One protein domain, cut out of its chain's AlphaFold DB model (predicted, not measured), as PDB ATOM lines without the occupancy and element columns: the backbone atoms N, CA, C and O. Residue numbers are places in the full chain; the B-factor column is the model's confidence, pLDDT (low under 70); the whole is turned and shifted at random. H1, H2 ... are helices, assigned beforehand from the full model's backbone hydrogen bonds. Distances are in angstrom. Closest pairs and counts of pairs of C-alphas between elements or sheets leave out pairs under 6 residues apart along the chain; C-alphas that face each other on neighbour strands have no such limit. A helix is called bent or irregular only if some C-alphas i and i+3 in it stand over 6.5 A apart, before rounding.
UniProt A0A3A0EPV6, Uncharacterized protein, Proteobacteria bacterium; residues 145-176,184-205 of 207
ATOM      1  N   THR A 145     150.449 123.875 140.669       88.31
ATOM      2  CA  THR A 145     149.145 123.712 140.014       88.31
ATOM      3  C   THR A 145     148.344 125.013 140.005       88.31
ATOM      4  O   THR A 145     147.789 125.365 138.969       88.31
ATOM      5  N   MET A 146     148.328 125.761 141.115       82.50
ATOM      6  CA  MET A 146     147.658 127.065 141.182       82.50
ATOM      7  C   MET A 146     148.303 128.082 140.230       82.50
ATOM      8  O   MET A 146     147.598 128.764 139.496       82.50
ATOM      9  N   ALA A 147     149.639 128.129 140.165       86.81
ATOM     10  CA  ALA A 147     150.335 129.002 139.217       86.81
ATOM     11  C   ALA A 147     149.984 128.672 137.754       86.81
ATOM     12  O   ALA A 147     149.765 129.578 136.956       86.81
ATOM     13  N   ALA A 148     149.885 127.385 137.403       84.38
ATOM     14  CA  ALA A 148     149.484 126.961 136.060       84.38
ATOM     15  C   ALA A 148     148.013 127.299 135.740       84.38
ATOM     16  O   ALA A 148     147.683 127.612 134.596       84.38
ATOM     17  N   LEU A 149     147.128 127.249 136.742       89.94
ATOM     18  CA  LEU A 149     145.730 127.651 136.589       89.94
ATOM     19  C   LEU A 149     145.616 129.154 136.291       89.94
ATOM     20  O   LEU A 149     144.915 129.522 135.350       89.94
ATOM     21  N   LEU A 150     146.342 129.991 137.040       86.38
ATOM     22  CA  LEU A 150     146.345 131.447 136.863       86.38
ATOM     23  C   LEU A 150     146.856 131.856 135.475       86.38
ATOM     24  O   LEU A 150     146.231 132.679 134.810       86.38
ATOM     25  N   GLU A 151     147.904 131.204 134.959       88.38
ATOM     26  CA  GLU A 151     148.363 131.443 133.579       88.38
ATOM     27  C   GLU A 151     147.291 131.129 132.542       88.38
ATOM     28  O   GLU A 151     147.103 131.880 131.585       88.38
ATOM     29  N   ARG A 152     146.557 130.027 132.732       87.69
ATOM     30  CA  ARG A 152     145.472 129.637 131.828       87.69
ATOM     31  C   ARG A 152     144.288 130.608 131.890       87.69
ATOM     32  O   ARG A 152     143.560 130.721 130.907       87.69
ATOM     33  N   GLN A 153     144.106 131.297 133.014       89.88
ATOM     34  CA  GLN A 153     143.103 132.350 133.203       89.88
ATOM     35  C   GLN A 153     143.581 133.734 132.730       89.88
ATOM     36  O   GLN A 153     142.790 134.671 132.714       89.88
ATOM     37  N   GLY A 154     144.841 133.859 132.297       88.19
ATOM     38  CA  GLY A 154     145.428 135.110 131.811       88.19
ATOM     39  C   GLY A 154     146.104 135.960 132.890       88.19
ATOM     40  O   GLY A 154     146.652 137.010 132.563       88.19
ATOM     41  N   ASP A 155     146.135 135.503 134.144       87.50
ATOM     42  CA  ASP A 155     146.827 136.178 135.243       87.50
ATOM     43  C   ASP A 155     148.291 135.711 135.348       87.50
ATOM     44  O   ASP A 155     148.686 134.868 136.163       87.50
ATOM     45  N   ALA A 156     149.122 136.268 134.468       84.50
ATOM     46  CA  ALA A 156     150.558 135.995 134.441       84.50
ATOM     47  C   ALA A 156     151.311 136.593 135.646       84.50
ATOM     48  O   ALA A 156     152.417 136.140 135.971       84.50
ATOM     49  N   ASP A 157     150.745 137.603 136.307       79.94
ATOM     50  CA  ASP A 157     151.378 138.298 137.427       79.94
ATOM     51  C   ASP A 157     151.204 137.499 138.720       79.94
ATOM     52  O   ASP A 157     152.199 137.204 139.396       79.94
ATOM     53  N   GLY A 158     149.988 137.016 138.988       80.62
ATOM     54  CA  GLY A 158     149.700 136.097 140.086       80.62
ATOM     55  C   GLY A 158     150.481 134.784 139.968       80.62
ATOM     56  O   GLY A 158     151.103 134.325 140.933       80.62
ATOM     57  N   ALA A 159     150.571 134.212 138.763       85.19
ATOM     58  CA  ALA A 159     151.360 133.003 138.529       85.19
ATOM     59  C   ALA A 159     152.858 133.189 138.839       85.19
ATOM     60  O   ALA A 159     153.494 132.308 139.435       85.19
ATOM     61  N   ARG A 160     153.441 134.338 138.460       86.06
ATOM     62  CA  ARG A 160     154.841 134.669 138.773       86.06
ATOM     63  C   ARG A 160     155.065 134.836 140.272       86.06
ATOM     64  O   ARG A 160     156.068 134.327 140.779       86.06
ATOM     65  N   ALA A 161     154.139 135.480 140.978       84.19
ATOM     66  CA  ALA A 161     154.217 135.654 142.427       84.19
ATOM     67  C   ALA A 161     154.246 134.304 143.167       84.19
ATOM     68  O   ALA A 161     155.137 134.068 143.988       84.19
ATOM     69  N   ILE A 162     153.360 133.368 142.802       83.12
ATOM     70  CA  ILE A 162     153.315 132.026 143.408       83.12
ATOM     71  C   ILE A 162     154.629 131.262 143.171       83.12
ATOM     72  O   ILE A 162     155.162 130.632 144.087       83.12
ATOM     73  N   ARG A 163     155.203 131.335 141.962       86.12
ATOM     74  CA  ARG A 163     156.487 130.671 141.658       86.12
ATOM     75  C   ARG A 163     157.662 131.266 142.429       86.12
ATOM     76  O   ARG A 163     158.545 130.520 142.861       86.12
ATOM     77  N   ALA A 164     157.676 132.582 142.620       83.81
ATOM     78  CA  ALA A 164     158.694 133.245 143.426       83.81
ATOM     79  C   ALA A 164     158.623 132.788 144.894       83.81
ATOM     80  O   ALA A 164     159.656 132.434 145.465       83.81
ATOM     81  N   ALA A 165     157.419 132.702 145.470       82.62
ATOM     82  CA  ALA A 165     157.212 132.215 146.837       82.62
ATOM     83  C   ALA A 165     157.670 130.752 147.010       82.62
ATOM     84  O   ALA A 165     158.385 130.417 147.956       82.62
ATOM     85  N   LEU A 166     157.341 129.883 146.048       83.94
ATOM     86  CA  LEU A 166     157.793 128.485 146.044       83.94
ATOM     87  C   LEU A 166     159.321 128.354 145.974       83.94
ATOM     88  O   LEU A 166     159.895 127.491 146.637       83.94
ATOM     89  N   SER A 167     159.981 129.223 145.208       81.25
ATOM     90  CA  SER A 167     161.441 129.219 145.057       81.25
ATOM     91  C   SER A 167     162.153 129.684 146.330       81.25
ATOM     92  O   SER A 167     163.161 129.100 146.717       81.25
ATOM     93  N   GLN A 168     161.605 130.690 147.020       76.62
ATOM     94  CA  GLN A 168     162.124 131.160 148.310       76.62
ATOM     95  C   GLN A 168     162.001 130.091 149.401       76.62
ATOM     96  O   GLN A 168     162.906 129.936 150.216       76.62
ATOM     97  N   ARG A 169     160.926 129.296 149.375       72.75
ATOM     98  CA  ARG A 169     160.734 128.161 150.289       72.75
ATOM     99  C   ARG A 169     161.672 126.981 150.002       72.75
ATOM    100  O   ARG A 169     161.958 126.208 150.909       72.75
ATOM    101  N   ALA A 170     162.127 126.828 148.759       66.69
ATOM    102  CA  ALA A 170     163.060 125.777 148.350       66.69
ATOM    103  C   ALA A 170     164.542 126.135 148.591       66.69
ATOM    104  O   ALA A 170     165.410 125.279 148.416       66.69
ATOM    105  N   ALA A 171     164.849 127.378 148.981       64.88
ATOM    106  CA  ALA A 171     166.203 127.776 149.351       64.88
ATOM    107  C   ALA A 171     166.671 127.023 150.618       64.88
ATOM    108  O   ALA A 171     165.862 126.786 151.518       64.88
ATOM    109  N   PRO A 172     167.959 126.636 150.713       50.62
ATOM    110  CA  PRO A 172     168.471 125.887 151.857       50.62
ATOM    111  C   PRO A 172     168.303 126.691 153.152       50.62
ATOM    112  O   PRO A 172     168.728 127.843 153.244       50.62
ATOM    113  N   ALA A 173     167.651 126.074 154.138       54.16
ATOM    114  CA  ALA A 173     167.330 126.697 155.413       54.16
ATOM    115  C   ALA A 173     168.581 126.931 156.276       54.16
ATOM    116  O   ALA A 173     169.491 126.107 156.334       54.16
ATOM    117  N   ASP A 174     168.584 128.060 156.987       51.44
ATOM    118  CA  ASP A 174     169.506 128.362 158.083       51.44
ATOM    119  C   ASP A 174     169.380 127.279 159.184       51.44
ATOM    120  O   ASP A 174     168.264 127.048 159.674       51.44
ATOM    121  N   PRO A 175     170.483 126.616 159.598       50.31
ATOM    122  CA  PRO A 175     170.472 125.472 160.523       50.31
ATOM    123  C   PRO A 175     169.911 125.789 161.919       50.31
ATOM    124  O   PRO A 175     169.669 124.887 162.720       50.31
ATOM    125  N   THR A 176     169.656 127.058 162.236       51.06
ATOM    126  CA  THR A 176     169.023 127.458 163.500       51.06
ATOM    127  C   THR A 176     167.495 127.282 163.528       51.06
ATOM    128  O   THR A 176     166.921 127.182 164.615       51.06
ATOM    129  N   ARG A 184     157.044 120.134 165.087       55.19
ATOM    130  CA  ARG A 184     155.852 120.313 164.243       55.19
ATOM    131  C   ARG A 184     155.698 119.152 163.251       55.19
ATOM    132  O   ARG A 184     154.574 118.718 163.012       55.19
ATOM    133  N   GLY A 185     156.806 118.600 162.752       55.28
ATOM    134  CA  GLY A 185     156.835 117.420 161.880       55.28
ATOM    135  C   GLY A 185     156.263 116.168 162.546       55.28
ATOM    136  O   GLY A 185     155.441 115.478 161.947       55.28
ATOM    137  N   ARG A 186     156.588 115.930 163.826       61.84
ATOM    138  CA  ARG A 186     156.029 114.803 164.597       61.84
ATOM    139  C   ARG A 186     154.510 114.890 164.774       61.84
ATOM    140  O   ARG A 186     153.819 113.896 164.566       61.84
ATOM    141  N   ARG A 187     153.982 116.082 165.078       62.91
ATOM    142  CA  ARG A 187     152.528 116.312 165.184       62.91
ATOM    143  C   ARG A 187     151.820 116.160 163.837       62.91
ATOM    144  O   ARG A 187     150.807 115.475 163.760       62.91
ATOM    145  N   LYS A 188     152.389 116.709 162.759       67.19
ATOM    146  CA  LYS A 188     151.844 116.550 161.401       67.19
ATOM    147  C   LYS A 188     151.816 115.085 160.948       67.19
ATOM    148  O   LYS A 188     150.807 114.647 160.409       67.19
ATOM    149  N   GLY A 189     152.864 114.311 161.228       72.31
ATOM    150  CA  GLY A 189     152.919 112.884 160.884       72.31
ATOM    151  C   GLY A 189     151.950 111.998 161.680       72.31
ATOM    152  O   GLY A 189     151.652 110.882 161.258       72.31
ATOM    153  N   HIS A 190     151.459 112.467 162.829       70.50
ATOM    154  CA  HIS A 190     150.376 111.801 163.554       70.50
ATOM    155  C   HIS A 190     149.016 112.109 162.911       70.50
ATOM    156  O   HIS A 190     148.287 111.184 162.575       70.50
ATOM    157  N   VAL A 191     148.728 113.387 162.633       73.06
ATOM    158  CA  VAL A 191     147.471 113.820 161.989       73.06
ATOM    159  C   VAL A 191     147.276 113.175 160.613       73.06
ATOM    160  O   VAL A 191     146.187 112.698 160.312       73.06
ATOM    161  N   ILE A 192     148.332 113.102 159.796       82.88
ATOM    162  CA  ILE A 192     148.265 112.490 158.458       82.88
ATOM    163  C   ILE A 192     147.910 110.998 158.549       82.88
ATOM    164  O   ILE A 192     146.991 110.560 157.867       82.88
ATOM    165  N   ARG A 193     148.533 110.241 159.462       76.81
ATOM    166  CA  ARG A 193     148.202 108.818 159.676       76.81
ATOM    167  C   ARG A 193     146.775 108.595 160.171       76.81
ATOM    168  O   ARG A 193     146.192 107.544 159.918       76.81
ATOM    169  N   THR A 194     146.221 109.543 160.920       79.50
ATOM    170  CA  THR A 194     144.823 109.480 161.357       79.50
ATOM    171  C   THR A 194     143.876 109.713 160.179       79.50
ATOM    172  O   THR A 194     142.927 108.952 160.008       79.50
ATOM    173  N   LEU A 195     144.175 110.690 159.318       79.81
ATOM    174  CA  LEU A 195     143.384 110.977 158.117       79.81
ATOM    175  C   LEU A 195     143.444 109.847 157.080       79.81
ATOM    176  O   LEU A 195     142.413 109.479 156.526       79.81
ATOM    177  N   GLU A 196     144.619 109.258 156.846       88.62
ATOM    178  CA  GLU A 196     144.786 108.123 155.926       88.62
ATOM    179  C   GLU A 196     143.945 106.917 156.360       88.62
ATOM    180  O   GLU A 196     143.263 106.302 155.543       88.62
ATOM    181  N   ARG A 197     143.922 106.628 157.665       79.94
ATOM    182  CA  ARG A 197     143.130 105.534 158.239       79.94
ATOM    183  C   ARG A 197     141.626 105.776 158.128       79.94
ATOM    184  O   ARG A 197     140.872 104.836 157.888       79.94
ATOM    185  N   TRP A 198     141.198 107.025 158.301       83.00
ATOM    186  CA  TRP A 198     139.798 107.413 158.140       83.00
ATOM    187  C   TRP A 198     139.346 107.289 156.677       83.00
ATOM    188  O   TRP A 198     138.303 106.701 156.401       83.00
ATOM    189  N   LEU A 199     140.175 107.740 155.729       86.44
ATOM    190  CA  LEU A 199     139.917 107.599 154.292       86.44
ATOM    191  C   LEU A 199     139.876 106.134 153.840       86.44
ATOM    192  O   LEU A 199     139.025 105.771 153.032       86.44
ATOM    193  N   GLU A 200     140.747 105.281 154.381       80.62
ATOM    194  CA  GLU A 200     140.711 103.841 154.113       80.62
ATOM    195  C   GLU A 200     139.411 103.183 154.588       80.62
ATOM    196  O   GLU A 200     138.897 102.297 153.907       80.62
ATOM    197  N   ARG A 201     138.863 103.607 155.734       78.62
ATOM    198  CA  ARG A 201     137.565 103.110 156.224       78.62
ATOM    199  C   ARG A 201     136.427 103.524 155.298       78.62
ATOM    200  O   ARG A 201     135.647 102.675 154.876       78.62
ATOM    201  N   LEU A 202     136.418 104.791 154.886       79.81
ATOM    202  CA  LEU A 202     135.425 105.319 153.949       79.81
ATOM    203  C   LEU A 202     135.454 104.598 152.592       79.81
ATOM    204  O   LEU A 202     134.408 104.344 152.003       79.81
ATOM    205  N   GLN A 203     136.643 104.235 152.100       75.44
ATOM    206  CA  GLN A 203     136.798 103.495 150.841       75.44
ATOM    207  C   GLN A 203     136.384 102.022 150.935       75.44
ATOM    208  O   GLN A 203     136.024 101.435 149.915       75.44
ATOM    209  N   ARG A 204     136.418 101.415 152.128       75.06
ATOM    210  CA  ARG A 204     135.956 100.034 152.342       75.06
ATOM    211  C   ARG A 204     134.443  99.925 152.559       75.06
ATOM    212  O   ARG A 204     133.933  98.812 152.549       75.06
ATOM    213  N   GLY A 205     133.733 101.050 152.675       59.28
ATOM    214  CA  GLY A 205     132.275 101.076 152.826       59.28
ATOM    215  C   GLY A 205     131.777 100.727 154.230       59.28
ATOM    216  O   GLY A 205     130.577 100.542 154.404       59.28
TER     217      GLY A 205
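Overview. This is residues 145 to 176 and 184 to 205 of the 207 residues of an uncharacterized protein of Proteobacteria bacterium (UniProt A0A3A0EPV6). One long helix, H3, forms a piece of its own, and the other piece is a helical hairpin in which the short H1 folds back beside H2, with a tail of residues 170 to 176 running on past the end of H2. The two pieces have no helix contact with each other, and residues 164 to 176, of which 164 to 169 belong to H2, stick out beyond the paired part of the hairpin. The 54 printed residues hold three named helices, in the order H1, H2, H3 along the chain, and no named strand; the class is all helix. The whole is extended, with a radius of gyration of the C-alphas of 17.8 A, and flat, with spans of 43 by 38 by 10 A.

Along the chain. The longest helix, H3, is residues 184 to 204 and measures 30.8 A from first to last C-alpha; it begins at C-alpha 184 at (155.852, 120.313, 164.243) and ends at C-alpha 204 at (135.956, 100.034, 152.342). H2, residues 156 to 169, measures 20.4 A. H1, residues 145 to 153, measures 12.6 A, and its first C-alpha, that of Thr 145, is at (149.145, 123.712, 140.014). No helix is bent or irregular.

Arrangement. H3 touches no helix, and residues 184 to 205, of which 184 to 204 belong to H3, stand free. H3 is apart from H1 and also apart from H2. H1 and H2 touch, with 12 pairs of C-alphas within 8 A; their closest C-alphas, those of Ala 147 and Ala 159, are 4.2 A apart. They run opposite ways at a shallow tilt of 14 degrees, and their centres are 11.1 A apart. A tight link of 2 residues joins them, and the two form a helical hairpin. In H1 and H2 every O i to N i+4 pair is within hydrogen-bond range; in H3 it is 16 of 17.

Size, cuts and confidence. The two C-alphas farthest apart, those of Thr 176 and Gly 205, are 46.5 A apart, and the first and last printed C-alphas, those of Thr 145 and Gly 205, are 31.0 A apart. Residues 177 to 183 are not printed, and C-alphas 176 and 184 are 15.0 A apart across this cut, which lies in the link from H2 to H3. The one link printed whole, H1 to H2, is tight. The mean pLDDT of the printed part is 76.4; residues 170 to 176, residues 184 to 188 and residue 205 are under 70.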